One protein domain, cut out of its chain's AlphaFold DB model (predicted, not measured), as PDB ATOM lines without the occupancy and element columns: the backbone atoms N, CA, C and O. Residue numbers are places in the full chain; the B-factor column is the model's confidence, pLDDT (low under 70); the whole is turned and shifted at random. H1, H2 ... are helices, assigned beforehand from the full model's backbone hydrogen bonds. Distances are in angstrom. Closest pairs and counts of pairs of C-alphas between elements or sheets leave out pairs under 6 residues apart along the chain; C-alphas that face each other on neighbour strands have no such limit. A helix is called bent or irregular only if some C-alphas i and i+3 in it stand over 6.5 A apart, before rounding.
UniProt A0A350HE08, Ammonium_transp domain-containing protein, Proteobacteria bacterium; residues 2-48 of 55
ATOM      1  N   VAL A   2      21.201 -38.095  -2.909       95.94
ATOM      2  CA  VAL A   2      20.970 -36.702  -2.450       95.94
ATOM      3  C   VAL A   2      20.805 -36.578  -0.927       95.94
ATOM      4  O   VAL A   2      21.325 -35.639  -0.339       95.94
ATOM      5  N   GLN A   3      20.146 -37.540  -0.272       97.81
ATOM      6  CA  GLN A   3      19.967 -37.530   1.187       97.81
ATOM      7  C   GLN A   3      21.305 -37.594   1.934       97.81
ATOM      8  O   GLN A   3      21.565 -36.764   2.797       97.81
ATOM      9  N   LEU A   4      22.181 -38.532   1.553       98.19
ATOM     10  CA  LEU A   4      23.507 -38.666   2.158       98.19
ATOM     11  C   LEU A   4      24.351 -37.402   1.954       98.19
ATOM     12  O   LEU A   4      25.000 -36.942   2.886       98.19
ATOM     13  N   TYR A   5      24.301 -36.812   0.758       97.94
ATOM     14  CA  TYR A   5      24.987 -35.553   0.480       97.94
ATOM     15  C   TYR A   5      24.485 -34.415   1.378       97.94
ATOM     16  O   TYR A   5      25.293 -33.721   1.985       97.94
ATOM     17  N   GLY A   6      23.164 -34.263   1.517       98.19
ATOM     18  CA  GLY A   6      22.576 -33.251   2.396       98.19
ATOM     19  C   GLY A   6      23.022 -33.410   3.850       98.19
ATOM     20  O   GLY A   6      23.457 -32.439   4.460       98.19
ATOM     21  N   ILE A   7      23.008 -34.643   4.369       98.44
ATOM     22  CA  ILE A   7      23.490 -34.948   5.725       98.44
ATOM     23  C   ILE A   7      24.952 -34.521   5.881       98.44
ATOM     24  O   ILE A   7      25.285 -33.815   6.831       98.44
ATOM     25  N   LEU A   8      25.818 -34.912   4.942       98.62
ATOM     26  CA  LEU A   8      27.243 -34.590   5.007       98.62
ATOM     27  C   LEU A   8      27.491 -33.081   4.954       98.62
ATOM     28  O   LEU A   8      28.280 -32.574   5.746       98.62
ATOM     29  N   VAL A   9      26.793 -32.358   4.076       98.44
ATOM     30  CA  VAL A   9      26.903 -30.895   3.994       98.44
ATOM     31  C   VAL A   9      26.474 -30.247   5.305       98.44
ATOM     32  O   VAL A   9      27.202 -29.398   5.814       98.44
ATOM     33  N   THR A  10      25.339 -30.653   5.882       98.56
ATOM     34  CA  THR A  10      24.870 -30.092   7.154       98.56
ATOM     35  C   THR A  10      25.861 -30.366   8.279       98.56
ATOM     36  O   THR A  10      26.226 -29.426   8.975       98.56
ATOM     37  N   VAL A  11      26.331 -31.609   8.432       98.75
ATOM     38  CA  VAL A  11      27.297 -31.977   9.479       98.75
ATOM     39  C   VAL A  11      28.591 -31.181   9.338       98.75
ATOM     40  O   VAL A  11      29.071 -30.616  10.321       98.75
ATOM     41  N   VAL A  12      29.155 -31.110   8.128       98.75
ATOM     42  CA  VAL A  12      30.404 -30.375   7.886       98.75
ATOM     43  C   VAL A  12      30.208 -28.885   8.144       98.75
ATOM     44  O   VAL A  12      31.017 -28.283   8.846       98.75
ATOM     45  N   TRP A  13      29.129 -28.295   7.626       98.62
ATOM     46  CA  TRP A  13      28.859 -26.872   7.794       98.62
ATOM     47  C   TRP A  13      28.675 -26.494   9.263       98.62
ATOM     48  O   TRP A  13      29.366 -25.595   9.742       98.62
ATOM     49  N   THR A  14      27.795 -27.184   9.995       98.56
ATOM     50  CA  THR A  14      27.534 -26.849  11.402       98.56
ATOM     51  C   THR A  14      28.766 -27.083  12.264       98.56
ATOM     52  O   THR A  14      29.107 -26.220  13.062       98.56
ATOM     53  N   THR A  15      29.497 -28.180  12.052       98.81
ATOM     54  CA  THR A  15      30.717 -28.471  12.819       98.81
ATOM     55  C   THR A  15      31.785 -27.404  12.592       98.81
ATOM     56  O   THR A  15      32.280 -26.816  13.551       98.81
ATOM     57  N   VAL A  16      32.134 -27.115  11.333       98.81
ATOM     58  CA  VAL A  16      33.200 -26.151  11.017       98.81
ATOM     59  C   VAL A  16      32.812 -24.753  11.476       98.81
ATOM     60  O   VAL A  16      33.612 -24.074  12.119       98.81
ATOM     61  N   PHE A  17      31.580 -24.328  11.191       98.75
ATOM     62  CA  PHE A  17      31.121 -22.998  11.567       98.75
ATOM     63  C   PHE A  17      31.095 -22.816  13.089       98.75
ATOM     64  O   PHE A  17      31.607 -21.815  13.588       98.75
ATOM     65  N   THR A  18      30.570 -23.793  13.836       98.69
ATOM     66  CA  THR A  18      30.563 -23.744  15.304       98.69
ATOM     67  C   THR A  18      31.979 -23.704  15.870       98.69
ATOM     68  O   THR A  18      32.241 -22.895  16.754       98.69
ATOM     69  N   LEU A  19      32.915 -24.501  15.345       98.56
ATOM     70  CA  LEU A  19      34.308 -24.475  15.807       98.56
ATOM     71  C   LEU A  19      34.980 -23.120  15.560       98.56
ATOM     72  O   LEU A  19      35.676 -22.619  16.439       98.56
ATOM     73  N   VAL A  20      34.746 -22.503  14.398       98.69
ATOM     74  CA  VAL A  20      35.265 -21.160  14.099       98.69
ATOM     75  C   VAL A  20      34.653 -20.121  15.038       98.69
ATOM     76  O   VAL A  20      35.389 -19.314  15.600       98.69
ATOM     77  N   ALA A  21      33.335 -20.158  15.252       98.44
ATOM     78  CA  ALA A  21      32.657 -19.234  16.156       98.44
ATOM     79  C   ALA A  21      33.190 -19.355  17.593       98.44
ATOM     80  O   ALA A  21      33.623 -18.357  18.161       98.44
ATOM     81  N   LEU A  22      33.251 -20.574  18.143       98.50
ATOM     82  CA  LEU A  22      33.793 -20.826  19.482       98.50
ATOM     83  C   LEU A  22      35.273 -20.427  19.583       98.50
ATOM     84  O   LEU A  22      35.680 -19.830  20.579       98.50
ATOM     85  N   GLY A  23      36.070 -20.704  18.547       98.25
ATOM     86  CA  GLY A  23      37.480 -20.318  18.490       98.25
ATOM     87  C   GLY A  23      37.671 -18.802  18.521       98.25
ATOM     88  O   GLY A  23      38.477 -18.305  19.304       98.25
ATOM     89  N   ILE A  24      36.885 -18.060  17.734       98.44
ATOM     90  CA  ILE A  24      36.895 -16.592  17.752       98.44
ATOM     91  C   ILE A  24      36.442 -16.074  19.118       98.44
ATOM     92  O   ILE A  24      37.114 -15.225  19.693       98.44
ATOM     93  N   THR A  25      35.343 -16.592  19.672       98.50
ATOM     94  CA  THR A  25      34.850 -16.163  20.987       98.50
ATOM     95  C   THR A  25      35.888 -16.392  22.089       98.50
ATOM     96  O   THR A  25      36.086 -15.500  22.910       98.50
ATOM     97  N   THR A  26      36.618 -17.514  22.052       97.88
ATOM     98  CA  THR A  26      37.665 -17.853  23.040       97.88
ATOM     99  C   THR A  26      38.829 -16.858  23.052       97.88
ATOM    100  O   THR A  26      39.482 -16.690  24.077       97.88
ATOM    101  N   ILE A  27      39.089 -16.162  21.939       98.00
ATOM    102  CA  ILE A  27      40.116 -15.107  21.883       98.00
ATOM    103  C   ILE A  27      39.712 -13.898  22.737       98.00
ATOM    104  O   ILE A  27      40.575 -13.224  23.295       98.00
ATOM    105  N   PHE A  28      38.412 -13.613  22.838       98.31
ATOM    106  CA  PHE A  28      37.899 -12.430  23.533       98.31
ATOM    107  C   PHE A  28      37.434 -12.718  24.960       98.31
ATOM    108  O   PHE A  28      37.514 -11.836  25.811       98.31
ATOM    109  N   THR A  29      36.927 -13.921  25.226       96.69
ATOM    110  CA  THR A  29      36.380 -14.299  26.532       96.69
ATOM    111  C   THR A  29      36.573 -15.790  26.795       96.69
ATOM    112  O   THR A  29      36.431 -16.589  25.867       96.69
ATOM    113  N   PRO A  30      36.840 -16.208  28.047       96.06
ATOM    114  CA  PRO A  30      36.738 -17.616  28.404       96.06
ATOM    115  C   PRO A  30      35.306 -18.113  28.154       96.06
ATOM    116  O   PRO A  30      34.335 -17.441  28.500       96.06
ATOM    117  N   LEU A  31      35.181 -19.285  27.523       96.44
ATOM    118  CA  LEU A  31      33.889 -19.935  27.263       96.44
ATOM    119  C   LEU A  31      33.371 -20.749  28.455       96.44
ATOM    120  O   LEU A  31      32.180 -21.041  28.522       96.44
ATOM    121  N   ARG A  32      34.266 -21.146  29.364       96.50
ATOM    122  CA  ARG A  32      33.967 -21.943  30.556       96.50
ATOM    123  C   ARG A  32      34.423 -21.175  31.789       96.50
ATOM    124  O   ARG A  32      35.439 -20.484  31.738       96.50
ATOM    125  N   VAL A  33      33.653 -21.291  32.865       96.50
ATOM    126  CA  VAL A  33      34.003 -20.742  34.179       96.50
ATOM    127  C   VAL A  33      35.184 -21.502  34.796       96.50
ATOM    128  O   VAL A  33      35.594 -22.548  34.291       96.50
ATOM    129  N   GLU A  34      35.749 -20.967  35.876       95.56
ATOM    130  CA  GLU A  34      36.770 -21.663  36.665       95.56
ATOM    131  C   GLU A  34      36.200 -22.940  37.303       95.56
ATOM    132  O   GLU A  34      35.025 -22.979  37.658       95.56
ATOM    133  N   GLU A  35      37.037 -23.963  37.494       96.06
ATOM    134  CA  GLU A  35      36.633 -25.269  38.046       96.06
ATOM    135  C   GLU A  35      35.939 -25.133  39.411       96.06
ATOM    136  O   GLU A  35      34.860 -25.676  39.604       96.06
ATOM    137  N   SER A  36      36.458 -24.282  40.303       94.88
ATOM    138  CA  SER A  36      35.822 -23.977  41.596       94.88
ATOM    139  C   SER A  36      34.416 -23.385  41.456       94.88
ATOM    140  O   SER A  36      33.528 -23.671  42.251       94.88
ATOM    141  N   THR A  37      34.198 -22.552  40.437       95.12
ATOM    142  CA  THR A  37      32.893 -21.941  40.155       95.12
ATOM    143  C   THR A  37      31.919 -22.955  39.565       95.12
ATOM    144  O   THR A  37      30.719 -22.873  39.812       95.12
ATOM    145  N   GLU A  38      32.424 -23.913  38.793       95.25
ATOM    146  CA  GLU A  38      31.629 -25.022  38.270       95.25
ATOM    147  C   GLU A  38      31.228 -26.003  39.379       95.25
ATOM    148  O   GLU A  38      30.068 -26.410  39.421       95.25
ATOM    149  N   ASP A  39      32.147 -26.305  40.302       95.12
ATOM    150  CA  ASP A  39      31.922 -27.187  41.453       95.12
ATOM    151  C   ASP A  39      30.912 -26.604  42.452       95.12
ATOM    152  O   ASP A  39      30.027 -27.309  42.933       95.12
ATOM    153  N   GLU A  40      31.036 -25.312  42.768       92.50
ATOM    154  CA  GLU A  40      30.121 -24.607  43.679       92.50
ATOM    155  C   GLU A  40      28.756 -24.305  43.026       92.50
ATOM    156  O   GLU A  40      27.763 -24.114  43.726       92.50
ATOM    157  N   GLY A  41      28.689 -24.303  41.691       94.06
ATOM    158  CA  GLY A  41      27.473 -24.084  40.912       94.06
ATOM    159  C   GLY A  41      27.301 -22.643  40.421       94.06
ATOM    160  O   GLY A  41      27.517 -21.663  41.137       94.06
ATOM    161  N   LEU A  42      26.851 -22.505  39.168       95.44
ATOM    162  CA  LEU A  42      26.681 -21.201  38.519       95.44
ATOM    163  C   LEU A  42      25.550 -20.375  39.141       95.44
ATOM    164  O   LEU A  42      25.662 -19.154  39.178       95.44
ATOM    165  N   ASP A  43      24.494 -21.008  39.650       94.69
ATOM    166  CA  ASP A  43      23.393 -20.285  40.295       94.69
ATOM    167  C   ASP A  43      23.912 -19.493  41.506       94.69
ATOM    168  O   ASP A  43      23.684 -18.287  41.618       94.69
ATOM    169  N   GLU A  44      24.718 -20.128  42.362       93.19
ATOM    170  CA  GLU A  44      25.278 -19.475  43.546       93.19
ATOM    171  C   GLU A  44      26.376 -18.472  43.158       93.19
ATOM    172  O   GLU A  44      26.384 -17.337  43.641       93.19
ATOM    173  N   LYS A  45      27.276 -18.841  42.237       94.50
ATOM    174  CA  LYS A  45      28.473 -18.041  41.925       94.50
ATOM    175  C   LYS A  45      28.266 -16.928  40.902       94.50
ATOM    176  O   LYS A  45      28.926 -15.895  41.002       94.50
ATOM    177  N   ALA A  46      27.391 -17.121  39.918       91.25
ATOM    178  CA  ALA A  46      27.113 -16.138  38.870       91.25
ATOM    179  C   ALA A  46      25.836 -15.330  39.143       91.25
ATOM    180  O   ALA A  46      25.747 -14.180  38.709       91.25
ATOM    181  N   HIS A  47      24.872 -15.905  39.868       94.06
ATOM    182  CA  HIS A  47      23.558 -15.294  40.083       94.06
ATOM    183  C   HIS A  47      23.235 -15.002  41.560       94.06
ATOM    184  O   HIS A  47      22.342 -14.199  41.829       94.06
ATOM    185  N   GLY A  48      23.990 -15.554  42.518       92.38
ATOM    186  CA  GLY A  48      23.775 -15.325  43.951       92.38
ATOM    187  C   GLY A  48      22.496 -15.970  44.487       92.38
ATOM    188  O   GLY A  48      21.969 -15.531  45.512       92.38
TER     189      GLY A  48
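This is residues 2 to 48 of the 55 residues of the protein "Ammonium_transp domain-containing protein" of Proteobacteria bacterium (UniProt A0A350HE08). One long, straight helix, H1, reaches out as an arm, and at its far end a short stretch of chain leads to a small head made of two short helices, H2 and H3, set nearly at right angles to each other. H1 touches neither of them, and most of it sticks out alone: residues 2 to 21 and 24 to 28 of H1 stand free. The printed part has 47 residues, with three named helices in the order H1, H2, H3 and no named strand, and its class is all helix. The whole is extended, with a radius of gyration of the C-alphas of 17.0 A, and its C-alphas span 51 by 22 by 16 A, with the arm H1 making much of the length.

Begin with the longest helix, H1, residues 2 to 28, and look along it for company: it touches no helix. Residues 2 to 21, which belong to H1, stand free, with no C-alpha 8 or more residues away along the chain within 10 A. Residues 24 to 29, of which 24 to 28 belong to H1, stand free too. From the last residue of H1, go through residues 29 to 34, a short link of 6 residues, and you reach H2, residues 35 to 40. H1 and H2 are apart, with no C-alpha of the one within 8 A of the other. Past Gly 41, the one residue of a tight link, comes H3, residues 42 to 47. H1 and H3 are apart as well. Now compare H2 with H3: they are close but not clearly touching, with 1 pair of C-alphas within 8 A. That closest pair is Thr 37 and Lys 45, whose C-alphas are 6.2 A apart. Their centres are 9.7 A apart, and their lines stand about perpendicular, at 82 degrees. In the backbones of H2 and H3 every O i to N i+4 pair is within hydrogen-bond range, and in H1 22 of 23 such pairs are.

Find C-alpha 2, of Val 2, at (20.970, -36.702, -2.450); there H1 begins. H1 runs from there in the N-to-C direction (0.46, 0.63, 0.62) to C-alpha 28, of Phe 28, at (37.899, -12.430, 23.533), and these two C-alphas are 39.4 A apart. H1 has 27 residues and is not bent. Next look at the link, where C-alpha 31 of Leu 31 stands at (33.889, -19.935, 27.263). H2 begins at C-alpha 35, of Glu 35, at (36.633, -25.269, 38.046), and its 6 residues end at Glu 40, 8.6 A from first to last C-alpha. H3 also has 6 residues, from Leu 42 to His 47, and measures 6.9 A from first to last C-alpha. It ends at C-alpha 47, at (23.558, -15.294, 40.083), and Gly 48 follows as the last printed residue.

The two C-alphas farthest apart are those of Val 2 and Gly 48, 51.2 A, and these are also the first and the last printed residues. In outline the whole is a rod. The printed residues run from 2 to 48 without a cut, within a full chain of 55 residues. The link from H1 to H2 is short, the link from H2 to H3 is tight, and no link is long. Read the B-factor column for the model's own confidence: the mean pLDDT of the printed part is 96.8, and no printed residue is under 70. The mean is 98 for H1, 95 for H2 and 94 for H3.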